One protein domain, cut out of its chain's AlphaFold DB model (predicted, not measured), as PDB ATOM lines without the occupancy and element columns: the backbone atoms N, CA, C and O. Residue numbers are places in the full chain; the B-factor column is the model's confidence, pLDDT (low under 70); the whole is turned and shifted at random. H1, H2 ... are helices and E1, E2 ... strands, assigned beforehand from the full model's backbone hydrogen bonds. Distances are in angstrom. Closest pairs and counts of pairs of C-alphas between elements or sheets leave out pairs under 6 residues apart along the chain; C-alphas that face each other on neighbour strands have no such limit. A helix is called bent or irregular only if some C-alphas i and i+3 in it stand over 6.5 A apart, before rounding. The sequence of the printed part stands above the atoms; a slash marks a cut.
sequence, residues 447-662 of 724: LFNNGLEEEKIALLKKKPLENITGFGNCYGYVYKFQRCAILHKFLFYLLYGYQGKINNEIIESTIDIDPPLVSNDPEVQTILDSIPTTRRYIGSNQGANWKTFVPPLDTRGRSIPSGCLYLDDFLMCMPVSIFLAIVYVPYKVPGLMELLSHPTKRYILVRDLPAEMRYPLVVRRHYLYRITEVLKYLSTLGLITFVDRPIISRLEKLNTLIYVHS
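What this domain is: This is residues 447 to 662 of the 724 residues of the protein "Hypothetical protein" of Rotaria sp. Silwood1 (UniProt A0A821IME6). One long, kinked helix, H8, runs through the domain; its first residues meet H1, its last ones meet H2 and a small sheet of three strands, and the short helix H6 sits in the middle, between H2 and H8. Long loops, among them residues 496 to 521 and 530 to 545, run round this core at a distance, and H3 lies at the opposite end from the sheet. The printed part has 216 residues, in order H1 H2 H3 H4 E1 H5 H6 H7 H8 E2 E3, eight named helices and three named strands; the sheet E1 E3 E2 is antiparallel. The class is mostly helix, though under half of the residues are in named elements. The whole is compact, with a radius of gyration of the C-alphas of 17.5 A and spans of 48 by 41 by 33 A.

How they stand to each other: H1, residues 451 to 462, touches H8, residues 611 to 636, at Ile 457 and Ala 611, whose C-alphas are the closest, 6.4 A apart; they are about perpendicular at 84 degrees. H2, residues 480 to 495, touches H8 about perpendicular at 85 degrees, closest at the C-alphas of Cys 484 and Val 630, 5.8 A. H2 also touches H6, residues 576 to 582, at a steep tilt of 47 degrees, opposite ways, closest at the C-alphas of Arg 483 and Ile 582, 5.3 A. H6 and H8 only just touch, with 3 pairs of C-alphas within 8 A, the closest Ile 582 and Ile 627, 6.7 A. H3, residues 522 to 529, is close to but not clearly touching H7, residues 592 to 597: the closest C-alphas, of Leu 528 and Leu 595, are 7.8 A apart. H4, residues 546 to 549, touches no helix. E1, residues 564 to 566, is antiparallel to E3, residues 657 to 660, with N 565 and O 658 2.9 A apart, within hydrogen-bond range. E2, residues 640 to 642, forms a hairpin with E3; N 641 and O 659 are 2.8 A apart. H2 and H8 only graze the sheet, with residues 488 to 495 and 631 to 635. H5, residues 567 to 572, is only just not on it, with 4 pairs of C-alphas within 10 A. Every O i to N i+4 pair is within hydrogen-bond range in H2, H3, H5, H6 and H7, against 5 of 8 in H1 and 14 of 22 in H8; H4 is too short for one.

Where its parts are: H1 begins at C-alpha 451 (34.910, 55.012, 23.487) and measures 18.5 A; H2 measures 23.1 A. H8 measures 35.4 A from C-alpha 611 (35.144, 55.894, 34.381), with a kink of 63 degrees near residue 623. H1 and H8 are irregular: C-alphas 452 and 455 are 8.0 A apart, and 617 and 620 are 9.0 A. E3 ends at C-alpha 660 (64.283, 44.018, 30.199).

The domain as a whole: The C-alphas farthest apart, of Asn 520 and Arg 645, are 49.9 A apart. The printed part has no cut. The long links are H1 to H2, H2 to H3, H3 to H4, H4 to E1, H7 to H8 and E2 to E3. The mean pLDDT of the printed part is 78.7; 52 residues are under 70, among them 447 to 454, 501 to 515 and 644 to 655.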
ATOM      1  N   LEU A 447      43.795  54.999  25.420       64.94
ATOM      2  CA  LEU A 447      44.315  53.741  25.986       64.94
ATOM      3  C   LEU A 447      43.432  53.222  27.113       64.94
ATOM      4  O   LEU A 447      43.117  52.042  27.173       64.94
ATOM      5  N   PHE A 448      43.047  54.111  28.022       66.88
ATOM      6  CA  PHE A 448      42.211  53.744  29.156       66.88
ATOM      7  C   PHE A 448      40.734  54.014  28.897       66.88
ATOM      8  O   PHE A 448      39.909  53.444  29.592       66.88
ATOM      9  N   ASN A 449      40.389  54.851  27.916       62.81
ATOM     10  CA  ASN A 449      39.003  55.178  27.622       62.81
ATOM     11  C   ASN A 449      38.502  54.284  26.490       62.81
ATOM     12  O   ASN A 449      38.800  54.516  25.320       62.81
ATOM     13  N   ASN A 450      37.704  53.281  26.846       57.03
ATOM     14  CA  ASN A 450      36.841  52.624  25.874       57.03
ATOM     15  C   ASN A 450      35.857  53.701  25.381       57.03
ATOM     16  O   ASN A 450      35.231  54.351  26.217       57.03
ATOM     17  N   GLY A 451      35.720  53.917  24.069       52.72
ATOM     18  CA  GLY A 451      34.910  55.012  23.487       52.72
ATOM     19  C   GLY A 451      33.452  55.111  23.981       52.72
ATOM     20  O   GLY A 451      32.797  56.123  23.784       52.72
ATOM     21  N   LEU A 452      32.966  54.093  24.696       51.66
ATOM     22  CA  LEU A 452      31.670  54.012  25.375       51.66
ATOM     23  C   LEU A 452      31.514  54.938  26.603       51.66
ATOM     24  O   LEU A 452      30.411  55.059  27.129       51.66
ATOM     25  N   GLU A 453      32.580  55.584  27.089       65.75
ATOM     26  CA  GLU A 453      32.541  56.401  28.319       65.75
ATOM     27  C   GLU A 453      32.929  57.876  28.127       65.75
ATOM     28  O   GLU A 453      33.063  58.619  29.104       65.75
ATOM     29  N   GLU A 454      33.100  58.341  26.889       69.50
ATOM     30  CA  GLU A 454      33.578  59.704  26.618       69.50
ATOM     31  C   GLU A 454      32.661  60.793  27.198       69.50
ATOM     32  O   GLU A 454      33.152  61.763  27.784       69.50
ATOM     33  N   GLU A 455      31.341  60.599  27.134       70.75
ATOM     34  CA  GLU A 455      30.350  61.525  27.698       70.75
ATOM     35  C   GLU A 455      30.423  61.586  29.234       70.75
ATOM     36  O   GLU A 455      30.466  62.670  29.827       70.75
ATOM     37  N   LYS A 456      30.550  60.429  29.900       74.81
ATOM     38  CA  LYS A 456      30.748  60.356  31.359       74.81
ATOM     39  C   LYS A 456      32.046  61.038  31.777       74.81
ATOM     40  O   LYS A 456      32.068  61.807  32.738       74.81
ATOM     41  N   ILE A 457      33.127  60.820  31.034       76.62
ATOM     42  CA  ILE A 457      34.419  61.465  31.288       76.62
ATOM     43  C   ILE A 457      34.316  62.982  31.083       76.62
ATOM     44  O   ILE A 457      34.911  63.741  31.851       76.62
ATOM     45  N   ALA A 458      33.544  63.455  30.101       76.25
ATOM     46  CA  ALA A 458      33.284  64.880  29.904       76.25
ATOM     47  C   ALA A 458      32.531  65.503  31.093       76.25
ATOM     48  O   ALA A 458      32.871  66.608  31.522       76.25
ATOM     49  N   LEU A 459      31.570  64.788  31.685       78.44
ATOM     50  CA  LEU A 459      30.892  65.213  32.915       78.44
ATOM     51  C   LEU A 459      31.841  65.220  34.123       78.44
ATOM     52  O   LEU A 459      31.857  66.182  34.893       78.44
ATOM     53  N   LEU A 460      32.688  64.199  34.266       79.31
ATOM     54  CA  LEU A 460      33.690  64.122  35.335       79.31
ATOM     55  C   LEU A 460      34.757  65.219  35.221       79.31
ATOM     56  O   LEU A 460      35.216  65.727  36.241       79.31
ATOM     57  N   LYS A 461      35.110  65.651  34.003       77.94
ATOM     58  CA  LYS A 461      36.002  66.803  33.771       77.94
ATOM     59  C   LYS A 461      35.441  68.112  34.332       77.94
ATOM     60  O   LYS A 461      36.229  68.964  34.740       77.94
ATOM     61  N   LYS A 462      34.112  68.268  34.378       75.44
ATOM     62  CA  LYS A 462      33.442  69.460  34.931       75.44
ATOM     63  C   LYS A 462      33.461  69.486  36.466       75.44
ATOM     64  O   LYS A 462      33.393  70.567  37.046       75.44
ATOM     65  N   LYS A 463      33.580  68.330  37.135       75.00
ATOM     66  CA  LYS A 463      33.663  68.242  38.602       75.00
ATOM     67  C   LYS A 463      35.119  68.415  39.082       75.00
ATOM     68  O   LYS A 463      36.010  67.700  38.614       75.00
ATOM     69  N   PRO A 464      35.411  69.331  40.026       72.75
ATOM     70  CA  PRO A 464      36.755  69.470  40.574       72.75
ATOM     71  C   PRO A 464      37.128  68.246  41.424       72.75
ATOM     72  O   PRO A 464      36.361  67.811  42.279       72.75
ATOM     73  N   LEU A 465      38.331  67.709  41.212       80.31
ATOM     74  CA  LEU A 465      38.869  66.620  42.031       80.31
ATOM     75  C   LEU A 465      39.251  67.140  43.421       80.31
ATOM     76  O   LEU A 465      40.059  68.065  43.540       80.31
ATOM     77  N   GLU A 466      38.719  66.509  44.464       77.25
ATOM     78  CA  GLU A 466      39.023  66.858  45.850       77.25
ATOM     79  C   GLU A 466      40.458  66.425  46.204       77.25
ATOM     80  O   GLU A 466      40.762  65.238  46.352       77.25
ATOM     81  N   ASN A 467      41.374  67.396  46.293       73.75
ATOM     82  CA  ASN A 467      42.771  67.157  46.656       73.75
ATOM     83  C   ASN A 467      42.923  67.113  48.179       73.75
ATOM     84  O   ASN A 467      42.733  68.123  48.862       73.75
ATOM     85  N   ILE A 468      43.329  65.957  48.698       72.44
ATOM     86  CA  ILE A 468      43.578  65.760  50.122       72.44
ATOM     87  C   ILE A 468      45.072  65.485  50.314       72.44
ATOM     88  O   ILE A 468      45.628  64.472  49.885       72.44
ATOM     89  N   THR A 469      45.753  66.402  51.000       67.12
ATOM     90  CA  THR A 469      47.175  66.267  51.343       67.12
ATOM     91  C   THR A 469      47.439  64.962  52.097       67.12
ATOM     92  O   THR A 469      46.854  64.755  53.157       67.12
ATOM     93  N   GLY A 470      48.343  64.124  51.581       64.75
ATOM     94  CA  GLY A 470      48.758  62.859  52.204       64.75
ATOM     95  C   GLY A 470      47.890  61.644  51.857       64.75
ATOM     96  O   GLY A 470      48.264  60.531  52.214       64.75
ATOM     97  N   PHE A 471      46.786  61.826  51.123       72.19
ATOM     98  CA  PHE A 471      45.819  60.755  50.849       72.19
ATOM     99  C   PHE A 471      46.366  59.642  49.950       72.19
ATOM    100  O   PHE A 471      45.982  58.489  50.099       72.19
ATOM    101  N   GLY A 472      47.333  59.940  49.076       69.44
ATOM    102  CA  GLY A 472      47.936  58.917  48.215       69.44
ATOM    103  C   GLY A 472      48.666  57.810  48.981       69.44
ATOM    104  O   GLY A 472      48.765  56.691  48.487       69.44
ATOM    105  N   ASN A 473      49.109  58.076  50.214       78.19
ATOM    106  CA  ASN A 473      49.682  57.038  51.075       78.19
ATOM    107  C   ASN A 473      48.614  56.043  51.559       78.19
ATOM    108  O   ASN A 473      48.932  54.881  51.793       78.19
ATOM    109  N   CYS A 474      47.348  56.465  51.662       79.12
ATOM    110  CA  CYS A 474      46.237  55.600  52.062       79.12
ATOM    111  C   CYS A 474      45.931  54.524  51.011       79.12
ATOM    112  O   CYS A 474      45.485  53.441  51.371       79.12
ATOM    113  N   TYR A 475      46.229  54.792  49.734       83.94
ATOM    114  CA  TYR A 475      46.059  53.835  48.637       83.94
ATOM    115  C   TYR A 475      47.215  52.837  48.482       83.94
ATOM    116  O   TYR A 475      47.168  51.985  47.599       83.94
ATOM    117  N   GLY A 476      48.257  52.931  49.314       83.00
ATOM    118  CA  GLY A 476      49.390  52.005  49.272       83.00
ATOM    119  C   GLY A 476      50.593  52.494  48.469       83.00
ATOM    120  O   GLY A 476      51.424  51.677  48.087       83.00
ATOM    121  N   TYR A 477      50.724  53.802  48.227       90.00
ATOM    122  CA  TYR A 477      51.922  54.372  47.603       90.00
ATOM    123  C   TYR A 477      53.192  54.051  48.406       90.00
ATOM    124  O   TYR A 477      53.268  54.344  49.603       90.00
ATOM    125  N   VAL A 478      54.208  53.482  47.744       87.69
ATOM    126  CA  VAL A 478      55.437  53.009  48.404       87.69
ATOM    127  C   VAL A 478      56.673  53.850  48.076       87.69
ATOM    128  O   VAL A 478      56.711  54.701  47.181       87.69
ATOM    129  N   TYR A 479      57.745  53.609  48.828       86.31
ATOM    130  CA  TYR A 479      59.009  54.335  48.712       86.31
ATOM    131  C   TYR A 479      59.731  54.019  47.398       86.31
ATOM    132  O   TYR A 479      59.540  52.979  46.774       86.31
ATOM    133  N   LYS A 480      60.622  54.926  46.977       86.25
ATOM    134  CA  LYS A 480      61.319  54.887  45.677       86.25
ATOM    135  C   LYS A 480      61.900  53.515  45.298       86.25
ATOM    136  O   LYS A 480      61.634  53.056  44.196       86.25
ATOM    137  N   PHE A 481      62.664  52.868  46.177       86.44
ATOM    138  CA  PHE A 481      63.300  51.582  45.851       86.44
ATOM    139  C   PHE A 481      62.306  50.425  45.775       86.44
ATOM    140  O   PHE A 481      62.419  49.583  44.889       86.44
ATOM    141  N   GLN A 482      61.281  50.429  46.627       89.38
ATOM    142  CA  GLN A 482      60.217  49.435  46.557       89.38
ATOM    143  C   GLN A 482      59.398  49.592  45.269       89.38
ATOM    144  O   GLN A 482      59.049  48.590  44.656       89.38
ATOM    145  N   ARG A 483      59.189  50.827  44.783       93.88
ATOM    146  CA  ARG A 483      58.581  51.076  43.462       93.88
ATOM    147  C   ARG A 483      59.401  50.459  42.332       93.88
ATOM    148  O   ARG A 483      58.826  49.809  41.464       93.88
ATOM    149  N   CYS A 484      60.726  50.617  42.359       94.12
ATOM    150  CA  CYS A 484      61.612  49.971  41.386       94.12
ATOM    151  C   CYS A 484      61.489  48.443  41.453       94.12
ATOM    152  O   CYS A 484      61.318  47.803  40.420       94.12
ATOM    153  N   ALA A 485      61.512  47.867  42.657       93.88
ATOM    154  CA  ALA A 485      61.406  46.424  42.839       93.88
ATOM    155  C   ALA A 485      60.073  45.856  42.342       93.88
ATOM    156  O   ALA A 485      60.063  44.849  41.638       93.88
ATOM    157  N   ILE A 486      58.960  46.516  42.668       95.00
ATOM    158  CA  ILE A 486      57.621  46.127  42.215       95.00
ATOM    159  C   ILE A 486      57.532  46.201  40.688       95.00
ATOM    160  O   ILE A 486      57.113  45.229  40.064       95.00
ATOM    161  N   LEU A 487      57.969  47.312  40.080       95.62
ATOM    162  CA  LEU A 487      57.906  47.470  38.628       95.62
ATOM    163  C   LEU A 487      58.805  46.456  37.908       95.62
ATOM    164  O   LEU A 487      58.371  45.855  36.935       95.62
ATOM    165  N   HIS A 488      60.019  46.208  38.405       95.06
ATOM    166  CA  HIS A 488      60.922  45.213  37.823       95.06
ATOM    167  C   HIS A 488      60.315  43.801  37.859       95.06
ATOM    168  O   HIS A 488      60.290  43.119  36.838       95.06
ATOM    169  N   LYS A 489      59.759  43.388  39.006       94.69
ATOM    170  CA  LYS A 489      59.062  42.097  39.155       94.69
ATOM    171  C   LYS A 489      57.883  41.966  38.191       94.69
ATOM    172  O   LYS A 489      57.680  40.898  37.621       94.69
ATOM    173  N   PHE A 490      57.118  43.042  38.024       95.12
ATOM    174  CA  PHE A 490      55.974  43.076  37.121       95.12
ATOM    175  C   PHE A 490      56.400  42.935  35.652       95.12
ATOM    176  O   PHE A 490      55.884  42.069  34.954       95.12
ATOM    177  N   LEU A 491      57.392  43.713  35.208       93.88
ATOM    178  CA  LEU A 491      57.929  43.637  33.844       93.88
ATOM    179  C   LEU A 491      58.517  42.255  33.530       93.88
ATOM    180  O   LEU A 491      58.251  41.696  32.472       93.88
ATOM    181  N   PHE A 492      59.270  41.679  34.470       93.56
ATOM    182  CA  PHE A 492      59.803  40.330  34.318       93.56
ATOM    183  C   PHE A 492      58.697  39.280  34.192       93.56
ATOM    184  O   PHE A 492      58.785  38.392  33.350       93.56
ATOM    185  N   TYR A 493      57.654  39.375  35.021       92.56
ATOM    186  CA  TYR A 493      56.528  38.448  34.957       92.56
ATOM    187  C   TYR A 493      55.833  38.488  33.594       92.56
ATOM    188  O   TYR A 493      55.515  37.433  33.062       92.56
ATOM    189  N   LEU A 494      55.640  39.679  33.020       90.75
ATOM    190  CA  LEU A 494      55.005  39.825  31.710       90.75
ATOM    191  C   LEU A 494      55.812  39.177  30.574       90.75
ATOM    192  O   LEU A 494      55.210  38.620  29.665       90.75
ATOM    193  N   LEU A 495      57.148  39.242  30.620       89.25
ATOM    194  CA  LEU A 495      58.016  38.738  29.548       89.25
ATOM    195  C   LEU A 495      58.463  37.286  29.720       89.25
ATOM    196  O   LEU A 495      58.421  36.508  28.775       89.25
ATOM    197  N   TYR A 496      58.951  36.940  30.909       88.62
ATOM    198  CA  TYR A 496      59.677  35.690  31.153       88.62
ATOM    199  C   TYR A 496      58.954  34.773  32.140       88.62
ATOM    200  O   TYR A 496      59.180  33.568  32.156       88.62
ATOM    201  N   GLY A 497      58.105  35.342  33.000       83.69
ATOM    202  CA  GLY A 497      57.481  34.633  34.116       83.69
ATOM    203  C   GLY A 497      55.991  34.348  33.950       83.69
ATOM    204  O   GLY A 497      55.348  34.053  34.960       83.69
ATOM    205  N   TYR A 498      55.432  34.493  32.745       87.06
ATOM    206  CA  TYR A 498      53.996  34.352  32.518       87.06
ATOM    207  C   TYR A 498      53.572  32.886  32.656       87.06
ATOM    208  O   TYR A 498      54.146  31.999  32.034       87.06
ATOM    209  N   GLN A 499      52.569  32.636  33.497       78.88
ATOM    210  CA  GLN A 499      52.083  31.288  33.831       78.88
ATOM    211  C   GLN A 499      50.596  31.097  33.489       78.88
ATOM    212  O   GLN A 499      50.019  30.063  33.817       78.88
ATOM    213  N   GLY A 500      49.955  32.104  32.891       71.56
ATOM    214  CA  GLY A 500      48.546  32.041  32.504       71.56
ATOM    215  C   GLY A 500      48.324  31.256  31.218       71.56
ATOM    216  O   GLY A 500      49.252  31.018  30.441       71.56
ATOM    217  N   LYS A 501      47.071  30.865  30.980       66.75
ATOM    218  CA  LYS A 501      46.689  30.249  29.707       66.75
ATOM    219  C   LYS A 501      46.781  31.297  28.591       66.75
ATOM    220  O   LYS A 501      46.237  32.389  28.717       66.75
ATOM    221  N   ILE A 502      47.489  30.952  27.515       61.28
ATOM    222  CA  ILE A 502      47.672  31.804  26.325       61.28
ATOM    223  C   ILE A 502      46.382  31.841  25.491       61.28
ATOM    224  O   ILE A 502      46.072  32.845  24.854       61.28
ATOM    225  N   ASN A 503      45.597  30.762  25.539       54.31
ATOM    226  CA  ASN A 503      44.297  30.695  24.891       54.31
ATOM    227  C   ASN A 503      43.288  31.537  25.677       54.31
ATOM    228  O   ASN A 503      43.175  31.390  26.894       54.31
ATOM    229  N   ASN A 504      42.482  32.328  24.961       52.47
ATOM    230  CA  ASN A 504      41.267  32.995  25.456       52.47
ATOM    231  C   ASN A 504      40.174  31.999  25.906       52.47
ATOM    232  O   ASN A 504      38.986  32.307  25.833       52.47
ATOM    233  N   GLU A 505      40.543  30.792  26.333       46.34
ATOM    234  CA  GLU A 505      39.650  29.880  27.026       46.34
ATOM    235  C   GLU A 505      39.349  30.510  28.376       46.34
ATOM    236  O   GLU A 505      40.115  30.417  29.339       46.34
ATOM    237  N   ILE A 506      38.234  31.233  28.377       51.53
ATOM    238  CA  ILE A 506      37.594  31.803  29.542       51.53
ATOM    239  C   ILE A 506      37.540  30.673  30.565       51.53
ATOM    240  O   ILE A 506      36.833  29.683  30.377       51.53
ATOM    241  N   ILE A 507      38.308  30.799  31.646       52.97
ATOM    242  CA  ILE A 507      38.020  30.033  32.848       52.97
ATOM    243  C   ILE A 507      36.751  30.675  33.410       52.97
ATOM    244  O   ILE A 507      36.780  31.501  34.317       52.97
ATOM    245  N   GLU A 508      35.624  30.318  32.804       50.59
ATOM    246  CA  GLU A 508      34.274  30.568  33.293       50.59
ATOM    247  C   GLU A 508      33.992  29.520  34.378       50.59
ATOM    248  O   GLU A 508      32.980  28.832  34.389       50.59
ATOM    249  N   SER A 509      34.955  29.296  35.278       45.66
ATOM    250  CA  SER A 509      34.760  28.350  36.361       45.66
ATOM    251  C   SER A 509      34.154  29.095  37.537       45.66
ATOM    252  O   SER A 509      34.846  29.826  38.249       45.66
ATOM    253  N   THR A 510      32.860  28.831  37.696       39.84
ATOM    254  CA  THR A 510      32.134  28.745  38.965       39.84
ATOM    255  C   THR A 510      31.980  30.057  39.724       39.84
ATOM    256  O   THR A 510      32.850  30.493  40.474       39.84
ATOM    257  N   ILE A 511      30.806  30.649  39.513       48.94
ATOM    258  CA  ILE A 511      29.916  31.171  40.554       48.94
ATOM    259  C   ILE A 511      30.413  30.842  41.984       48.94
ATOM    260  O   ILE A 511      30.593  29.676  42.330       48.94
ATOM    261  N   ASP A 512      30.570  31.914  42.768       49.62
ATOM    262  CA  ASP A 512      30.642  32.006  44.235       49.62
ATOM    263  C   ASP A 512      31.959  31.672  44.972       49.62
ATOM    264  O   ASP A 512      32.408  30.534  45.044       49.62
ATOM    265  N   ILE A 513      32.586  32.721  45.539       56.69
ATOM    266  CA  ILE A 513      32.801  33.049  46.982       56.69
ATOM    267  C   ILE A 513      33.687  34.328  47.030       56.69
ATOM    268  O   ILE A 513      34.666  34.420  47.762       56.69
ATOM    269  N   ASP A 514      33.416  35.343  46.204       61.44
ATOM    270  CA  ASP A 514      34.023  36.663  46.430       61.44
ATOM    271  C   ASP A 514      32.971  37.502  47.162       61.44
ATOM    272  O   ASP A 514      31.862  37.644  46.639       61.44
ATOM    273  N   PRO A 515      33.254  38.024  48.371       67.81
ATOM    274  CA  PRO A 515      32.282  38.838  49.084       67.81
ATOM    275  C   PRO A 515      31.849  40.030  48.211       67.81
ATOM    276  O   PRO A 515      32.665  40.601  47.482       67.81
ATOM    277  N   PRO A 516      30.567  40.427  48.241       72.44
ATOM    278  CA  PRO A 516      30.133  41.597  47.496       72.44
ATOM    279  C   PRO A 516      30.919  42.832  47.956       72.44
ATOM    280  O   PRO A 516      31.279  42.970  49.128       72.44
ATOM    281  N   LEU A 517      31.201  43.737  47.017       76.88
ATOM    282  CA  LEU A 517      31.729  45.051  47.369       76.88
ATOM    283  C   LEU A 517      30.564  45.842  47.952       76.88
ATOM    284  O   LEU A 517      29.613  46.123  47.230       76.88
ATOM    285  N   VAL A 518      30.629  46.158  49.242       79.06
ATOM    286  CA  VAL A 518      29.579  46.903  49.938       79.06
ATOM    287  C   VAL A 518      30.142  48.237  50.398       79.06
ATOM    288  O   VAL A 518      31.181  48.284  51.061       79.06
ATOM    289  N   SER A 519      29.441  49.315  50.066       81.44
ATOM    290  CA  SER A 519      29.648  50.643  50.635       81.44
ATOM    291  C   SER A 519      28.348  51.146  51.260       81.44
ATOM    292  O   SER A 519      27.254  50.826  50.803       81.44
ATOM    293  N   ASN A 520      28.467  51.945  52.322       78.31
ATOM    294  CA  ASN A 520      27.314  52.573  52.973       78.31
ATOM    295  C   ASN A 520      26.744  53.738  52.141       78.31
ATOM    296  O   ASN A 520      25.619  54.172  52.385       78.31
ATOM    297  N   ASP A 521      27.518  54.247  51.178       82.38
ATOM    298  CA  ASP A 521      27.134  55.362  50.319       82.38
ATOM    299  C   ASP A 521      26.477  54.832  49.025       82.38
ATOM    300  O   ASP A 521      27.128  54.109  48.265       82.38
ATOM    301  N   PRO A 522      25.222  55.211  48.704       82.12
ATOM    302  CA  PRO A 522      24.498  54.657  47.556       82.12
ATOM    303  C   PRO A 522      25.138  55.038  46.213       82.12
ATOM    304  O   PRO A 522      25.178  54.221  45.299       82.12
ATOM    305  N   GLU A 523      25.703  56.246  46.096       83.44
ATOM    306  CA  GLU A 523      26.439  56.672  44.894       83.44
ATOM    307  C   GLU A 523      27.691  55.804  44.681       83.44
ATOM    308  O   GLU A 523      27.964  55.364  43.567       83.44
ATOM    309  N   VAL A 524      28.413  55.474  45.756       84.88
ATOM    310  CA  VAL A 524      29.596  54.604  45.689       84.88
ATOM    311  C   VAL A 524      29.202  53.174  45.337       84.88
ATOM    312  O   VAL A 524      29.877  52.552  44.521       84.88
ATOM    313  N   GLN A 525      28.093  52.672  45.884       85.81
ATOM    314  CA  GLN A 525      27.598  51.336  45.568       85.81
ATOM    315  C   GLN A 525      27.302  51.183  44.071       85.81
ATOM    316  O   GLN A 525      27.783  50.235  43.459       85.81
ATOM    317  N   THR A 526      26.642  52.167  43.443       84.44
ATOM    318  CA  THR A 526      26.390  52.121  41.987       84.44
ATOM    319  C   THR A 526      27.674  52.072  41.153       84.44
ATOM    320  O   THR A 526      27.726  51.394  40.128       84.44
ATOM    321  N   ILE A 527      28.739  52.749  41.604       84.19
ATOM    322  CA  ILE A 527      30.051  52.705  40.946       84.19
ATOM    323  C   ILE A 527      30.678  51.316  41.114       84.19
ATOM    324  O   ILE A 527      31.200  50.762  40.149       84.19
ATOM    325  N   LEU A 528      30.611  50.729  42.311       84.12
ATOM    326  CA  LEU A 528      31.154  49.394  42.587       84.12
ATOM    327  C   LEU A 528      30.418  48.296  41.805       84.12
ATOM    328  O   LEU A 528      31.065  47.378  41.301       84.12
ATOM    329  N   ASP A 529      29.100  48.420  41.653       82.75
ATOM    330  CA  ASP A 529      28.264  47.488  40.888       82.75
ATOM    331  C   ASP A 529      28.532  47.578  39.377       82.75
ATOM    332  O   ASP A 529      28.357  46.602  38.649       82.75
ATOM    333  N   SER A 530      29.017  48.730  38.896       83.12
ATOM    334  CA  SER A 530      29.401  48.925  37.492       83.12
ATOM    335  C   SER A 530      30.740  48.283  37.108       83.12
ATOM    336  O   SER A 530      31.107  48.290  35.932       83.12
ATOM    337  N   ILE A 531      31.486  47.727  38.073       81.94
ATOM    338  CA  ILE A 531      32.753  47.040  37.806       81.94
ATOM    339  C   ILE A 531      32.452  45.731  37.054       81.94
ATOM    340  O   ILE A 531      31.794  44.850  37.610       81.94
ATOM    341  N   PRO A 532      32.954  45.555  35.818       72.44
ATOM    342  CA  PRO A 532      32.710  44.340  35.056       72.44
ATOM    343  C   PRO A 532      33.321  43.116  35.748       72.44
ATOM    344  O   PRO A 532      34.376  43.192  36.389       72.44
ATOM    345  N   THR A 533      32.680  41.957  35.573       69.69
ATOM    346  CA  THR A 533      33.228  40.676  36.035       69.69
ATOM    347  C   THR A 533      34.561  40.436  35.335       69.69
ATOM    348  O   THR A 533      34.628  40.266  34.117       69.69
ATOM    349  N   THR A 534      35.644  40.496  36.104       68.44
ATOM    350  CA  THR A 534      36.998  40.498  35.554       68.44
ATOM    351  C   THR A 534      37.451  39.097  35.189       68.44
ATOM    352  O   THR A 534      37.283  38.141  35.948       68.44
ATOM    353  N   ARG A 535      38.077  38.988  34.015       71.25
ATOM    354  CA  ARG A 535      38.626  37.727  33.514       71.25
ATOM    355  C   ARG A 535      39.801  37.285  34.383       71.25
ATOM    356  O   ARG A 535      40.708  38.071  34.661       71.25
ATOM    357  N   ARG A 536      39.791  36.014  34.785       76.19
ATOM    358  CA  ARG A 536      40.900  35.359  35.486       76.19
ATOM    359  C   ARG A 536      41.686  34.517  34.476       76.19
ATOM    360  O   ARG A 536      41.115  33.652  33.823       76.19
ATOM    361  N   TYR A 537      42.985  34.773  34.358       75.88
ATOM    362  CA  TYR A 537      43.899  34.086  33.430       75.88
ATOM    363  C   TYR A 537      44.668  32.934  34.089       75.88
ATOM    364  O   TYR A 537      45.167  32.040  33.406       75.88
ATOM    365  N   ILE A 538      44.758  32.944  35.423       76.81
ATOM    366  CA  ILE A 538      45.342  31.863  36.224       76.81
ATOM    367  C   ILE A 538      44.290  31.379  37.219       76.81
ATOM    368  O   ILE A 538      43.837  32.152  38.061       76.81
ATOM    369  N   GLY A 539      43.938  30.094  37.163       60.53
ATOM    370  CA  GLY A 539      43.198  29.439  38.238       60.53
ATOM    371  C   GLY A 539      44.153  29.157  39.395       60.53
ATOM    372  O   GLY A 539      45.007  28.283  39.278       60.53
ATOM    373  N   SER A 540      44.083  29.925  40.484       55.66
ATOM    374  CA  SER A 540      44.912  29.664  41.661       55.66
ATOM    375  C   SER A 540      44.128  28.895  42.724       55.66
ATOM    376  O   SER A 540      43.214  29.425  43.345       55.66
ATOM    377  N   ASN A 541      44.565  27.666  43.015       53.38
ATOM    378  CA  ASN A 541      44.075  26.875  44.155       53.38
ATOM    379  C   ASN A 541      44.546  27.443  45.517       53.38
ATOM    380  O   ASN A 541      44.098  26.992  46.563       53.38
ATOM    381  N   GLN A 542      45.461  28.427  45.517       52.84
ATOM    382  CA  GLN A 542      46.141  28.985  46.703       52.84
ATOM    383  C   GLN A 542      45.757  30.453  47.012       52.84
ATOM    384  O   GLN A 542      46.465  31.143  47.742       52.84
ATOM    385  N   GLY A 543      44.641  30.945  46.461       59.53
ATOM    386  CA  GLY A 543      44.147  32.314  46.670       59.53
ATOM    387  C   GLY A 543      44.503  33.281  45.534       59.53
ATOM    388  O   GLY A 543      45.471  33.083  44.795       59.53
ATOM    389  N   ALA A 544      43.682  34.317  45.340       67.12
ATOM    390  CA  ALA A 544      43.848  35.265  44.236       67.12
ATOM    391  C   ALA A 544      45.069  36.173  44.458       67.12
ATOM    392  O   ALA A 544      45.176  36.854  45.479       67.12
ATOM    393  N   ASN A 545      45.971  36.218  43.477       80.88
ATOM    394  CA  ASN A 545      47.134  37.109  43.454       80.88
ATOM    395  C   ASN A 545      46.995  38.089  42.278       80.88
ATOM    396  O   ASN A 545      46.211  37.858  41.363       80.88
ATOM    397  N   TRP A 546      47.789  39.158  42.235       86.75
ATOM    398  CA  TRP A 546      47.775  40.113  41.123       86.75
ATOM    399  C   TRP A 546      47.999  39.452  39.759       86.75
ATOM    400  O   TRP A 546      47.411  39.873  38.771       86.75
ATOM    401  N   LYS A 547      48.778  38.364  39.712       87.56
ATOM    402  CA  LYS A 547      49.015  37.553  38.508       87.56
ATOM    403  C   LYS A 547      47.736  36.942  37.919       87.56
ATOM    404  O   LYS A 547      47.679  36.730  36.714       87.56
ATOM    405  N   THR A 548      46.723  36.688  38.752       84.12
ATOM    406  CA  THR A 548      45.451  36.056  38.371       84.12
ATOM    407  C   THR A 548      44.690  36.851  37.312       84.12
ATOM    408  O   THR A 548      44.034  36.251  36.468       84.12
ATOM    409  N   PHE A 549      44.799  38.180  37.323       85.06
ATOM    410  CA  PHE A 549      44.037  39.075  36.443       85.06
ATOM    411  C   PHE A 549      44.860  39.622  35.270       85.06
ATOM    412  O   PHE A 549      44.327  40.333  34.424       85.06
ATOM    413  N   VAL A 550      46.157  39.308  35.209       88.44
ATOM    414  CA  VAL A 550      47.059  39.837  34.182       88.44
ATOM    415  C   VAL A 550      46.941  38.999  32.898       88.44
ATOM    416  O   VAL A 550      47.234  37.799  32.937       88.44
ATOM    417  N   PRO A 551      46.542  39.604  31.762       85.44
ATOM    418  CA  PRO A 551      46.472  38.917  30.477       85.44
ATOM    419  C   PRO A 551      47.870  38.578  29.948       85.44
ATOM    420  O   PRO A 551      48.853  39.192  30.381       85.44
ATOM    421  N   PRO A 552      47.981  37.629  29.000       82.56
ATOM    422  CA  PRO A 552      49.215  37.477  28.244       82.56
ATOM    423  C   PRO A 552      49.491  38.773  27.471       82.56
ATOM    424  O   PRO A 552      48.559  39.487  27.084       82.56
ATOM    425  N   LEU A 553      50.770  39.091  27.258       81.25
ATOM    426  CA  LEU A 553      51.137  40.228  26.419       81.25
ATOM    427  C   LEU A 553      50.564  40.019  25.016       81.25
ATOM    428  O   LEU A 553      50.776  38.981  24.391       81.25
ATOM    429  N   ASP A 554      49.832  41.018  24.541       66.69
ATOM    430  CA  ASP A 554      49.181  40.979  23.244       66.69
ATOM    431  C   ASP A 554      50.228  41.191  22.143       66.69
ATOM    432  O   ASP A 554      50.571  42.317  21.769       66.69
ATOM    433  N   THR A 555      50.776  40.089  21.632       60.34
ATOM    434  CA  THR A 555      51.650  40.061  20.459       60.34
ATOM    435  C   THR A 555      50.811  40.303  19.203       60.34
ATOM    436  O   THR A 555      50.692  39.427  18.356       60.34
ATOM    437  N   ARG A 556      50.197  41.493  19.075       52.66
ATOM    438  CA  ARG A 556      49.317  41.923  17.960       52.66
ATOM    439  C   ARG A 556      50.009  41.899  16.592       52.66
ATOM    440  O   ARG A 556      50.254  42.957  16.019       52.66
ATOM    441  N   GLY A 557      50.435  40.742  16.097       52.19
ATOM    442  CA  GLY A 557      51.196  40.577  14.857       52.19
ATOM    443  C   GLY A 557      52.496  41.393  14.765       52.19
ATOM    444  O   GLY A 557      53.128  41.411  13.714       52.19
ATOM    445  N   ARG A 558      52.908  42.094  15.832       64.75
ATOM    446  CA  ARG A 558      54.106  42.936  15.859       64.75
ATOM    447  C   ARG A 558      55.305  42.049  16.177       64.75
ATOM    448  O   ARG A 558      55.320  41.386  17.211       64.75
ATOM    449  N   SER A 559      56.315  42.051  15.307       64.88
ATOM    450  CA  SER A 559      57.584  41.349  15.532       64.88
ATOM    451  C   SER A 559      58.404  42.076  16.606       64.88
ATOM    452  O   SER A 559      59.313  42.851  16.303       64.88
ATOM    453  N   ILE A 560      58.030  41.893  17.870       76.44
ATOM    454  CA  ILE A 560      58.739  42.472  19.010       76.44
ATOM    455  C   ILE A 560      59.972  41.599  19.291       76.44
ATOM    456  O   ILE A 560      59.833  40.378  19.380       76.44
ATOM    457  N   PRO A 561      61.184  42.179  19.411       80.50
ATOM    458  CA  PRO A 561      62.367  41.411  19.786       80.50
ATOM    459  C   PRO A 561      62.179  40.719  21.141       80.50
ATOM    460  O   PRO A 561      61.544  41.273  22.039       80.50
ATOM    461  N   SER A 562      62.763  39.531  21.309       81.31
ATOM    462  CA  SER A 562      62.703  38.811  22.587       81.31
ATOM    463  C   SER A 562      63.235  39.677  23.736       81.31
ATOM    464  O   SER A 562      64.236  40.381  23.587       81.31
ATOM    465  N   GLY A 563      62.538  39.660  24.874       85.19
ATOM    466  CA  GLY A 563      62.878  40.477  26.043       85.19
ATOM    467  C   GLY A 563      62.505  41.961  25.941       85.19
ATOM    468  O   GLY A 563      62.803  42.725  26.865       85.19
ATOM    469  N   CYS A 564      61.851  42.385  24.856       88.69
ATOM    470  CA  CYS A 564      61.332  43.740  24.692       88.69
ATOM    471  C   CYS A 564      59.813  43.804  24.888       88.69
ATOM    472  O   CYS A 564      59.088  42.875  24.548       88.69
ATOM    473  N   LEU A 565      59.325  44.946  25.369       88.81
ATOM    474  CA  LEU A 565      57.904  45.293  25.372       88.81
ATOM    475  C   LEU A 565      57.704  46.797  25.167       88.81
ATOM    476  O   LEU A 565      58.609  47.592  25.453       88.81
ATOM    477  N   TYR A 566      56.524  47.204  24.706       86.69
ATOM    478  CA  TYR A 566      56.183  48.619  24.653       86.69
ATOM    479  C   TYR A 566      55.628  49.131  25.985       86.69
ATOM    480  O   TYR A 566      55.133  48.387  26.836       86.69
ATOM    481  N   LEU A 567      55.735  50.446  26.177       86.38
ATOM    482  CA  LEU A 567      55.218  51.128  27.357       86.38
ATOM    483  C   LEU A 567      53.687  51.030  27.465       86.38
ATOM    484  O   LEU A 567      53.184  50.862  28.571       86.38
ATOM    485  N   ASP A 568      52.942  51.097  26.359       82.94
ATOM    486  CA  ASP A 568      51.492  50.850  26.351       82.94
ATOM    487  C   ASP A 568      51.131  49.429  26.805       82.94
ATOM    488  O   ASP A 568      50.230  49.278  27.632       82.94
ATOM    489  N   ASP A 569      51.849  48.410  26.331       85.12
ATOM    490  CA  ASP A 569      51.528  47.005  26.594       85.12
ATOM    491  C   ASP A 569      51.458  46.702  28.100       85.12
ATOM    492  O   ASP A 569      50.448  46.191  28.595       85.12
ATOM    493  N   PHE A 570      52.481  47.079  28.879       88.62
ATOM    494  CA  PHE A 570      52.452  46.808  30.323       88.62
ATOM    495  C   PHE A 570      51.540  47.753  31.107       88.62
ATOM    496  O   PHE A 570      51.055  47.370  32.172       88.62
ATOM    497  N   LEU A 571      51.303  48.977  30.620       89.25
ATOM    498  CA  LEU A 571      50.357  49.900  31.251       89.25
ATOM    499  C   LEU A 571      48.927  49.357  31.169       89.25
ATOM    500  O   LEU A 571      48.187  49.440  32.149       89.25
ATOM    501  N   MET A 572      48.566  48.754  30.035       85.50
ATOM    502  CA  MET A 572      47.262  48.121  29.818       85.50
ATOM    503  C   MET A 572      47.076  46.854  30.657       85.50
ATOM    504  O   MET A 572      45.951  46.511  31.015       85.50
ATOM    505  N   CYS A 573      48.176  46.189  31.013       89.00
ATOM    506  CA  CYS A 573      48.178  44.987  31.843       89.00
ATOM    507  C   CYS A 573      48.342  45.278  33.344       89.00
ATOM    508  O   CYS A 573      48.467  44.336  34.123       89.00
ATOM    509  N   MET A 574      48.404  46.546  33.771       91.62
ATOM    510  CA  MET A 574      48.775  46.896  35.145       91.62
ATOM    511  C   MET A 574      47.602  46.732  36.134       91.62
ATOM    512  O   MET A 574      46.586  47.422  35.995       91.62
ATOM    513  N   PRO A 575      47.752  45.903  37.188       92.94
ATOM    514  CA  PRO A 575      46.799  45.823  38.293       92.94
ATOM    515  C   PRO A 575      46.738  47.122  39.103       92.94
ATOM    516  O   PRO A 575      47.764  47.770  39.331       92.94
ATOM    517  N   VAL A 576      45.559  47.457  39.626       92.19
ATOM    518  CA  VAL A 576      45.310  48.660  40.439       92.19
ATOM    519  C   VAL A 576      46.234  48.731  41.655       92.19
ATOM    520  O   VAL A 576      46.830  49.777  41.914       92.19
ATOM    521  N   SER A 577      46.444  47.614  42.358       91.62
ATOM    522  CA  SER A 577      47.360  47.557  43.504       91.62
ATOM    523  C   SER A 577      48.810  47.914  43.142       91.62
ATOM    524  O   SER A 577      49.495  48.591  43.904       91.62
ATOM    525  N   ILE A 578      49.290  47.475  41.971       93.88
ATOM    526  CA  ILE A 578      50.647  47.769  41.485       93.88
ATOM    527  C   ILE A 578      50.733  49.228  41.034       93.88
ATOM    528  O   ILE A 578      51.694  49.926  41.365       93.88
ATOM    529  N   PHE A 579      49.710  49.705  40.324       94.25
ATOM    530  CA  PHE A 579      49.630  51.085  39.868       94.25
ATOM    531  C   PHE A 579      49.710  52.067  41.038       94.25
ATOM    532  O   PHE A 579      50.539  52.976  41.019       94.25
ATOM    533  N   LEU A 580      48.910  51.859  42.086       92.81
ATOM    534  CA  LEU A 580      48.859  52.743  43.254       92.81
ATOM    535  C   LEU A 580      50.113  52.656  44.128       92.81
ATOM    536  O   LEU A 580      50.504  53.658  44.729       92.81
ATOM    537  N   ALA A 581      50.810  51.515  44.133       91.44
ATOM    538  CA  ALA A 581      52.127  51.419  44.757       91.44
ATOM    539  C   ALA A 581      53.154  52.337  44.066       91.44
ATOM    540  O   ALA A 581      54.008  52.933  44.726       91.44
ATOM    541  N   ILE A 582      53.066  52.486  42.741       92.69
ATOM    542  CA  ILE A 582      54.034  53.234  41.926       92.69
ATOM    543  C   ILE A 582      53.650  54.713  41.762       92.69
ATOM    544  O   ILE A 582      54.529  55.588  41.769       92.69
ATOM    545  N   VAL A 583      52.360  55.002  41.602       91.38
ATOM    546  CA  VAL A 583      51.811  56.309  41.230       91.38
ATOM    547  C   VAL A 583      51.131  56.954  42.430       91.38
ATOM    548  O   VAL A 583      50.152  56.448  42.966       91.38
ATOM    549  N   TYR A 584      51.617  58.132  42.821       89.56
ATOM    550  CA  TYR A 584      50.989  58.911  43.884       89.56
ATOM    551  C   TYR A 584      49.713  59.599  43.381       89.56
ATOM    552  O   TYR A 584      49.785  60.467  42.503       89.56
ATOM    553  N   VAL A 585      48.574  59.244  43.979       88.81
ATOM    554  CA  VAL A 585      47.249  59.810  43.682       88.81
ATOM    555  C   VAL A 585      46.804  60.702  44.849       88.81
ATOM    556  O   VAL A 585      46.438  60.188  45.902       88.81
ATOM    557  N   PRO A 586      46.835  62.042  44.711       85.19
ATOM    558  CA  PRO A 586      46.480  62.972  45.791       85.19
ATOM    559  C   PRO A 586      44.966  63.192  45.967       85.19
ATOM    560  O   PRO A 586      44.565  64.067  46.735       85.19
ATOM    561  N   TYR A 587      44.130  62.468  45.227       86.44
ATOM    562  CA  TYR A 587      42.690  62.710  45.143       86.44
ATOM    563  C   TYR A 587      41.900  61.669  45.935       86.44
ATOM    564  O   TYR A 587      42.262  60.488  45.944       86.44
ATOM    565  N   LYS A 588      40.787  62.081  46.546       85.62
ATOM    566  CA  LYS A 588      39.786  61.125  47.031       85.62
ATOM    567  C   LYS A 588      39.039  60.548  45.826       85.62
ATOM    568  O   LYS A 588      38.473  61.298  45.038       85.62
ATOM    569  N   VAL A 589      39.076  59.229  45.675       88.19
ATOM    570  CA  VAL A 589      38.423  58.495  44.591       88.19
ATOM    571  C   VAL A 589      37.304  57.662  45.218       88.19
ATOM    572  O   VAL A 589      37.606  56.812  46.061       88.19
ATOM    573  N   PRO A 590      36.033  57.916  44.866       87.31
ATOM    574  CA  PRO A 590      34.900  57.135  45.363       87.31
ATOM    575  C   PRO A 590      35.072  55.638  45.053       87.31
ATOM    576  O   PRO A 590      35.503  55.294  43.955       87.31
ATOM    577  N   GLY A 591      34.788  54.751  46.010       86.44
ATOM    578  CA  GLY A 591      34.839  53.291  45.820       86.44
ATOM    579  C   GLY A 591      36.239  52.664  45.790       86.44
ATOM    580  O   GLY A 591      36.382  51.443  45.864       86.44
ATOM    581  N   LEU A 592      37.306  53.466  45.681       88.94
ATOM    582  CA  LEU A 592      38.664  52.933  45.520       88.94
ATOM    583  C   LEU A 592      39.191  52.277  46.797       88.94
ATOM    584  O   LEU A 592      39.928  51.296  46.720       88.94
ATOM    585  N   MET A 593      38.810  52.782  47.969       85.25
ATOM    586  CA  MET A 593      39.218  52.184  49.243       85.25
ATOM    587  C   MET A 593      38.508  50.853  49.489       85.25
ATOM    588  O   MET A 593      39.146  49.893  49.917       85.25
ATOM    589  N   GLU A 594      37.218  50.778  49.164       87.75
ATOM    590  CA  GLU A 594      36.407  49.565  49.232       87.75
ATOM    591  C   GLU A 594      36.999  48.490  48.313       87.75
ATOM    592  O   GLU A 594      37.271  47.370  48.752       87.75
ATOM    593  N   LEU A 595      37.340  48.869  47.076       87.88
ATOM    594  CA  LEU A 595      38.003  47.987  46.118       87.88
ATOM    595  C   LEU A 595      39.343  47.445  46.641       87.88
ATOM    596  O   LEU A 595      39.610  46.250  46.536       87.88
ATOM    597  N   LEU A 596      40.184  48.308  47.221       87.00
ATOM    598  CA  LEU A 596      41.489  47.916  47.769       87.00
ATOM    599  C   LEU A 596      41.384  47.047  49.022       87.00
ATOM    600  O   LEU A 596      42.300  46.274  49.317       87.00
ATOM    601  N   SER A 597      40.289  47.174  49.769       85.50
ATOM    602  CA  SER A 597      40.045  46.364  50.959       85.50
ATOM    603  C   SER A 597      39.640  44.924  50.622       85.50
ATOM    604  O   SER A 597      39.828  44.035  51.457       85.50
ATOM    605  N   HIS A 598      39.159  44.683  49.399       83.25
ATOM    606  CA  HIS A 598      38.737  43.373  48.925       83.25
ATOM    607  C   HIS A 598      39.935  42.440  48.646       83.25
ATOM    608  O   HIS A 598      40.904  42.859  48.005       83.25
ATOM    609  N   PRO A 599      39.894  41.154  49.050       79.94
ATOM    610  CA  PRO A 599      41.019  40.223  48.885       79.94
ATOM    611  C   PRO A 599      41.404  39.969  47.418       79.94
ATOM    612  O   PRO A 599      42.592  39.976  47.088       79.94
ATOM    613  N   THR A 600      40.410  39.785  46.540       81.19
ATOM    614  CA  THR A 600      40.606  39.478  45.109       81.19
ATOM    615  C   THR A 600      40.512  40.723  44.209       81.19
ATOM    616  O   THR A 600      41.461  41.039  43.496       81.19
ATOM    617  N   LYS A 601      39.411  41.486  44.287       83.31
ATOM    618  CA  LYS A 601      39.114  42.643  43.422       83.31
ATOM    619  C   LYS A 601      40.118  43.803  43.501       83.31
ATOM    620  O   LYS A 601      40.215  44.579  42.554       83.31
ATOM    621  N   ARG A 602      40.957  43.885  44.543       86.00
ATOM    622  CA  ARG A 602      42.089  44.838  44.603       86.00
ATOM    623  C   ARG A 602      43.093  44.694  43.449       86.00
ATOM    624  O   ARG A 602      43.895  45.595  43.204       86.00
ATOM    625  N   TYR A 603      43.074  43.546  42.776       87.75
ATOM    626  CA  TYR A 603      43.990  43.175  41.705       87.75
ATOM    627  C   TYR A 603      43.416  43.333  40.294       87.75
ATOM    628  O   TYR A 603      44.086  42.967  39.329       87.75
ATOM    629  N   ILE A 604      42.213  43.893  40.169       89.25
ATOM    630  CA  ILE A 604      41.627  44.267  38.880       89.25
ATOM    631  C   ILE A 604      42.574  45.212  38.128       89.25
ATOM    632  O   ILE A 604      43.354  45.946  38.740       89.25
ATOM    633  N   LEU A 605      42.542  45.176  36.796       91.19
ATOM    634  CA  LEU A 605      43.362  46.039  35.952       91.19
ATOM    635  C   LEU A 605      42.841  47.475  35.964       91.19
ATOM    636  O   LEU A 605      41.636  47.710  35.986       91.19
ATOM    637  N   VAL A 606      43.742  48.454  35.857       90.88
ATOM    638  CA  VAL A 606      43.354  49.877  35.779       90.88
ATOM    639  C   VAL A 606      42.451  50.151  34.569       90.88
ATOM    640  O   VAL A 606      41.563  50.998  34.646       90.88
ATOM    641  N   ARG A 607      42.647  49.420  33.464       86.88
ATOM    642  CA  ARG A 607      41.814  49.522  32.259       86.88
ATOM    643  C   ARG A 607      40.387  49.026  32.479       86.88
ATOM    644  O   ARG A 607      39.490  49.555  31.840       86.88
ATOM    645  N   ASP A 608      40.165  48.082  33.383       87.12
ATOM    646  CA  ASP A 608      38.848  47.463  33.575       87.12
ATOM    647  C   ASP A 608      38.025  48.178  34.666       87.12
ATOM    648  O   ASP A 608      36.936  47.735  35.022       87.12
ATOM    649  N   LEU A 609      38.536  49.292  35.205       88.81
ATOM    650  CA  LEU A 609      37.819  50.132  36.160       88.81
ATOM    651  C   LEU A 609      36.753  51.016  35.484       88.81
ATOM    652  O   LEU A 609      37.009  51.537  34.395       88.81
ATOM    653  N   PRO A 610      35.633  51.305  36.179       88.69
ATOM    654  CA  PRO A 610      34.658  52.314  35.766       88.69
ATOM    655  C   PRO A 610      35.280  53.705  35.580       88.69
ATOM    656  O   PRO A 610      36.237  54.063  36.283       88.69
ATOM    657  N   ALA A 611      34.713  54.520  34.682       85.62
ATOM    658  CA  ALA A 611      35.144  55.894  34.381       85.62
ATOM    659  C   ALA A 611      35.399  56.734  35.635       85.62
ATOM    660  O   ALA A 611      36.404  57.440  35.729       85.62
ATOM    661  N   GLU A 612      34.488  56.644  36.597       86.69
ATOM    662  CA  GLU A 612      34.450  57.428  37.825       86.69
ATOM    663  C   GLU A 612      35.682  57.156  38.701       86.69
ATOM    664  O   GLU A 612      36.241  58.079  39.299       86.69
ATOM    665  N   MET A 613      36.153  55.906  38.717       88.62
ATOM    666  CA  MET A 613      37.355  55.492  39.444       88.62
ATOM    667  C   MET A 613      38.625  55.690  38.617       88.62
ATOM    668  O   MET A 613      39.661  56.088  39.147       88.62
ATOM    669  N   ARG A 614      38.553  55.423  37.313       89.12
ATOM    670  CA  ARG A 614      39.690  55.431  36.385       89.12
ATOM    671  C   ARG A 614      40.156  56.842  36.039       89.12
ATOM    672  O   ARG A 614      41.361  57.103  36.012       89.12
ATOM    673  N   TYR A 615      39.227  57.775  35.824       87.56
ATOM    674  CA  TYR A 615      39.543  59.151  35.439       87.56
ATOM    675  C   TYR A 615      40.489  59.836  36.441       87.56
ATOM    676  O   TYR A 615      41.555  60.281  36.008       87.56
ATOM    677  N   PRO A 616      40.223  59.863  37.765       87.69
ATOM    678  CA  PRO A 616      41.140  60.455  38.744       87.69
ATOM    679  C   PRO A 616      42.560  59.862  38.757       87.69
ATOM    680  O   PRO A 616      43.499  60.550  39.162       87.69
ATOM    681  N   LEU A 617      42.731  58.605  38.330       88.56
ATOM    682  CA  LEU A 617      44.025  57.911  38.283       88.56
ATOM    683  C   LEU A 617      44.857  58.318  37.059       88.56
ATOM    684  O   LEU A 617      46.079  58.459  37.145       88.56
ATOM    685  N   VAL A 618      44.187  58.511  35.921       85.81
ATOM    686  CA  VAL A 618      44.813  58.734  34.606       85.81
ATOM    687  C   VAL A 618      44.864  60.229  34.238       85.81
ATOM    688  O   VAL A 618      45.671  60.652  33.403       85.81
ATOM    689  N   VAL A 619      44.060  61.067  34.904       82.25
ATOM    690  CA  VAL A 619      43.931  62.509  34.640       82.25
ATOM    691  C   VAL A 619      45.283  63.229  34.608       82.25
ATOM    692  O   VAL A 619      46.194  62.962  35.398       82.25
ATOM    693  N   ARG A 620      45.426  64.187  33.680       76.75
ATOM    694  CA  ARG A 620      46.653  64.988  33.463       76.75
ATOM    695  C   ARG A 620      47.913  64.157  33.188       76.75
ATOM    696  O   ARG A 620      49.009  64.712  33.216       76.75
ATOM    697  N   ARG A 621      47.782  62.848  32.935       79.25
ATOM    698  CA  ARG A 621      48.886  61.938  32.598       79.25
ATOM    699  C   ARG A 621      50.019  61.925  33.630       79.25
ATOM    700  O   ARG A 621      51.155  61.570  33.318       79.25
ATOM    701  N   HIS A 622      49.728  62.279  34.885       81.44
ATOM    702  CA  HIS A 622      50.740  62.306  35.946       81.44
ATOM    703  C   HIS A 622      51.315  60.905  36.216       81.44
ATOM    704  O   HIS A 622      52.500  60.770  36.529       81.44
ATOM    705  N   TYR A 623      50.508  59.855  36.026       87.31
ATOM    706  CA  TYR A 623      50.943  58.464  36.127       87.31
ATOM    707  C   TYR A 623      52.102  58.135  35.176       87.31
ATOM    708  O   TYR A 623      53.077  57.516  35.600       87.31
ATOM    709  N   LEU A 624      52.051  58.619  33.930       86.06
ATOM    710  CA  LEU A 624      53.066  58.350  32.913       86.06
ATOM    711  C   LEU A 624      54.416  58.935  33.326       86.06
ATOM    712  O   LEU A 624      55.439  58.256  33.248       86.06
ATOM    713  N   TYR A 625      54.410  60.167  33.844       84.50
ATOM    714  CA  TYR A 625      55.611  60.805  34.380       84.50
ATOM    715  C   TYR A 625      56.210  59.997  35.538       84.50
ATOM    716  O   TYR A 625      57.418  59.764  35.567       84.50
ATOM    717  N   ARG A 626      55.373  59.522  36.469       88.50
ATOM    718  CA  ARG A 626      55.823  58.742  37.634       88.50
ATOM    719  C   ARG A 626      56.382  57.380  37.254       88.50
ATOM    720  O   ARG A 626      57.448  57.019  37.740       88.50
ATOM    721  N   ILE A 627      55.709  56.654  36.371       91.06
ATOM    722  CA  ILE A 627      56.172  55.349  35.891       91.06
ATOM    723  C   ILE A 627      57.475  55.516  35.105       91.06
ATOM    724  O   ILE A 627      58.442  54.803  35.358       91.06
ATOM    725  N   THR A 628      57.556  56.530  34.242       87.56
ATOM    726  CA  THR A 628      58.782  56.866  33.504       87.56
ATOM    727  C   THR A 628      59.945  57.210  34.437       87.56
ATOM    728  O   THR A 628      61.087  56.844  34.161       87.56
ATOM    729  N   GLU A 629      59.689  57.898  35.553       88.81
ATOM    730  CA  GLU A 629      60.704  58.170  36.577       88.81
ATOM    731  C   GLU A 629      61.274  56.865  37.160       88.81
ATOM    732  O   GLU A 629      62.490  56.721  37.286       88.81
ATOM    733  N   VAL A 630      60.410  55.889  37.458       92.56
ATOM    734  CA  VAL A 630      60.824  54.573  37.971       92.56
ATOM    735  C   VAL A 630      61.584  53.771  36.918       92.56
ATOM    736  O   VAL A 630      62.634  53.214  37.231       92.56
ATOM    737  N   LEU A 631      61.130  53.777  35.663       91.56
ATOM    738  CA  LEU A 631      61.848  53.148  34.551       91.56
ATOM    739  C   LEU A 631      63.252  53.745  34.377       91.56
ATOM    740  O   LEU A 631      64.227  53.014  34.229       91.56
ATOM    741  N   LYS A 632      63.400  55.071  34.482       88.00
ATOM    742  CA  LYS A 632      64.723  55.714  34.462       88.00
ATOM    743  C   LYS A 632      65.616  55.205  35.591       88.00
ATOM    744  O   LYS A 632      66.785  54.935  35.339       88.00
ATOM    745  N   TYR A 633      65.086  55.016  36.802       90.19
ATOM    746  CA  TYR A 633      65.866  54.424  37.892       90.19
ATOM    747  C   TYR A 633      66.269  52.974  37.605       90.19
ATOM    748  O   TYR A 633      67.426  52.621  37.819       90.19
ATOM    749  N   LEU A 634      65.364  52.151  37.075       90.56
ATOM    750  CA  LEU A 634      65.693  50.785  36.658       90.56
ATOM    751  C   LEU A 634      66.779  50.764  35.577       90.56
ATOM    752  O   LEU A 634      67.685  49.935  35.635       90.56
ATOM    753  N   SER A 635      66.743  51.720  34.649       88.00
ATOM    754  CA  SER A 635      67.772  51.855  33.620       88.00
ATOM    755  C   SER A 635      69.120  52.257  34.210       88.00
ATOM    756  O   SER A 635      70.143  51.685  33.848       88.00
ATOM    757  N   THR A 636      69.140  53.163  35.194       85.38
ATOM    758  CA  THR A 636      70.387  53.509  35.898       85.38
ATOM    759  C   THR A 636      70.967  52.363  36.723       85.38
ATOM    760  O   THR A 636      72.168  52.366  36.966       85.38
ATOM    761  N   LEU A 637      70.138  51.402  37.142       86.06
ATOM    762  CA  LEU A 637      70.568  50.179  37.830       86.06
ATOM    763  C   LEU A 637      71.020  49.076  36.857       86.06
ATOM    764  O   LEU A 637      71.436  48.016  37.309       86.06
ATOM    765  N   GLY A 638      70.916  49.299  35.541       86.19
ATOM    766  CA  GLY A 638      71.248  48.301  34.524       86.19
ATOM    767  C   GLY A 638      70.220  47.174  34.384       86.19
ATOM    768  O   GLY A 638      70.530  46.147  33.798       86.19
ATOM    769  N   LEU A 639      69.001  47.344  34.912       90.62
ATOM    770  CA  LEU A 639      67.945  46.320  34.865       90.62
ATOM    771  C   LEU A 639      67.065  46.422  33.618       90.62
ATOM    772  O   LEU A 639      66.474  45.433  33.188       90.62
ATOM    773  N   ILE A 640      66.987  47.610  33.012       91.81
ATOM    774  CA  ILE A 640      66.299  47.823  31.733       91.81
ATOM    775  C   ILE A 640      67.126  48.720  30.806       91.81
ATOM    776  O   ILE A 640      67.904  49.560  31.264       91.81
ATOM    777  N   THR A 641      66.886  48.619  29.504       88.06
ATOM    778  CA  THR A 641      67.419  49.541  28.497       88.06
ATOM    779  C   THR A 641      66.279  50.108  27.665       88.06
ATOM    780  O   THR A 641      65.444  49.371  27.151       88.06
ATOM    781  N   PHE A 642      66.251  51.430  27.498       85.88
ATOM    782  CA  PHE A 642      65.396  52.049  26.487       85.88
ATOM    783  C   PHE A 642      66.019  51.811  25.111       85.88
ATOM    784  O   PHE A 642      67.168  52.204  24.890       85.88
ATOM    785  N   VAL A 643      65.284  51.158  24.208       78.19
ATOM    786  CA  VAL A 643      65.775  50.888  22.846       78.19
ATOM    787  C   VAL A 643      65.888  52.206  22.078       78.19
ATOM    788  O   VAL A 643      66.931  52.517  21.507       78.19
ATOM    789  N   ASP A 644      64.867  53.055  22.180       69.19
ATOM    790  CA  ASP A 644      64.919  54.421  21.666       69.19
ATOM    791  C   ASP A 644      65.597  55.372  22.656       69.19
ATOM    792  O   ASP A 644      65.392  55.290  23.870       69.19
ATOM    793  N   ARG A 645      66.371  56.352  22.153       52.09
ATOM    794  CA  ARG A 645      66.927  57.399  23.030       52.09
ATOM    795  C   ARG A 645      65.772  58.105  23.753       52.09
ATOM    796  O   ARG A 645      64.896  58.649  23.071       52.09
ATOM    797  N   PRO A 646      65.794  58.191  25.097       49.75
ATOM    798  CA  PRO A 646      64.761  58.866  25.864       49.75
ATOM    799  C   PRO A 646      64.913  60.381  25.706       49.75
ATOM    800  O   PRO A 646      65.391  61.083  26.594       49.75
ATOM    801  N   ILE A 647      64.510  60.921  24.559       47.00
ATOM    802  CA  ILE A 647      64.248  62.351  24.452       47.00
ATOM    803  C   ILE A 647      63.005  62.582  25.312       47.00
ATOM    804  O   ILE A 647      61.999  61.896  25.145       47.00
ATOM    805  N   ILE A 648      63.074  63.513  26.264       47.97
ATOM    806  CA  ILE A 648      61.988  63.808  27.217       47.97
ATOM    807  C   ILE A 648      60.648  64.071  26.504       47.97
ATOM    808  O   ILE A 648      59.607  63.722  27.043       47.97
ATOM    809  N   SER A 649      60.677  64.577  25.265       47.38
ATOM    810  CA  SER A 649      59.494  64.779  24.416       47.38
ATOM    811  C   SER A 649      58.931  63.510  23.755       47.38
ATOM    812  O   SER A 649      57.822  63.539  23.232       47.38
ATOM    813  N   ARG A 650      59.682  62.400  23.727       45.62
ATOM    814  CA  ARG A 650      59.293  61.130  23.083       45.62
ATOM    815  C   ARG A 650      58.802  60.077  24.076       45.62
ATOM    816  O   ARG A 650      58.000  59.251  23.679       45.62
ATOM    817  N   LEU A 651      59.195  60.160  25.350       48.81
ATOM    818  CA  LEU A 651      58.637  59.338  26.442       48.81
ATOM    819  C   LEU A 651      57.159  59.647  26.731       48.81
ATOM    820  O   LEU A 651      56.467  58.864  27.371       48.81
ATOM    821  N   GLU A 652      56.666  60.783  26.235       53.12
ATOM    822  CA  GLU A 652      55.234  61.071  26.179       53.12
ATOM    823  C   GLU A 652      54.516  60.225  25.116       53.12
ATOM    824  O   GLU A 652      53.298  60.174  25.123       53.12
ATOM    825  N   LYS A 653      55.222  59.538  24.209       59.69
ATOM    826  CA  LYS A 653      54.621  58.628  23.227       59.69
ATOM    827  C   LYS A 653      54.706  57.201  23.769       59.69
ATOM    828  O   LYS A 653      55.798  56.706  24.052       59.69
ATOM    829  N   LEU A 654      53.564  56.531  23.903       63.09
ATOM    830  CA  LEU A 654      53.488  55.198  24.519       63.09
ATOM    831  C   LEU A 654      54.142  54.091  23.686       63.09
ATOM    832  O   LEU A 654      54.391  53.010  24.199       63.09
ATOM    833  N   ASN A 655      54.546  54.400  22.454       69.81
ATOM    834  CA  ASN A 655      55.305  53.508  21.576       69.81
ATOM    835  C   ASN A 655      56.799  53.425  21.958       69.81
ATOM    836  O   ASN A 655      57.632  53.125  21.108       69.81
ATOM    837  N   THR A 656      57.172  53.738  23.204       80.69
ATOM    838  CA  THR A 656      58.560  53.594  23.664       80.69
ATOM    839  C   THR A 656      58.846  52.118  23.927       80.69
ATOM    840  O   THR A 656      58.210  51.522  24.794       80.69
ATOM    841  N   LEU A 657      59.814  51.554  23.204       85.62
ATOM    842  CA  LEU A 657      60.243  50.166  23.368       85.62
ATOM    843  C   LEU A 657      61.283  50.036  24.494       85.62
ATOM    844  O   LEU A 657      62.273  50.778  24.548       85.62
ATOM    845  N   ILE A 658      61.054  49.084  25.396       89.25
ATOM    846  CA  ILE A 658      61.869  48.832  26.586       89.25
ATOM    847  C   ILE A 658      62.365  47.391  26.539       89.25
ATOM    848  O   ILE A 658      61.563  46.469  26.448       89.25
ATOM    849  N   TYR A 659      63.676  47.209  26.657       90.25
ATOM    850  CA  TYR A 659      64.312  45.910  26.848       90.25
ATOM    851  C   TYR A 659      64.516  45.638  28.340       90.25
ATOM    852  O   TYR A 659      65.046  46.492  29.059       90.25
ATOM    853  N   VAL A 660      64.112  44.459  28.808       91.56
ATOM    854  CA  VAL A 660      64.283  44.018  30.199       91.56
ATOM    855  C   VAL A 660      65.398  42.985  30.252       91.56
ATOM    856  O   VAL A 660      65.296  41.919  29.642       91.56
ATOM    857  N   HIS A 661      66.459  43.292  30.998       89.31
ATOM    858  CA  HIS A 661      67.625  42.417  31.085       89.31
ATOM    859  C   HIS A 661      67.302  41.148  31.872       89.31
ATOM    860  O   HIS A 661      66.718  41.206  32.951       89.31
ATOM    861  N   SER A 662      67.744  40.004  31.355       87.94
ATOM    862  CA  SER A 662      67.681  38.707  32.041       87.94
ATOM    863  C   SER A 662      68.899  38.444  32.933       87.94
ATOM    864  O   SER A 662      68.887  37.508  33.730       87.94
TER     865      SER A 662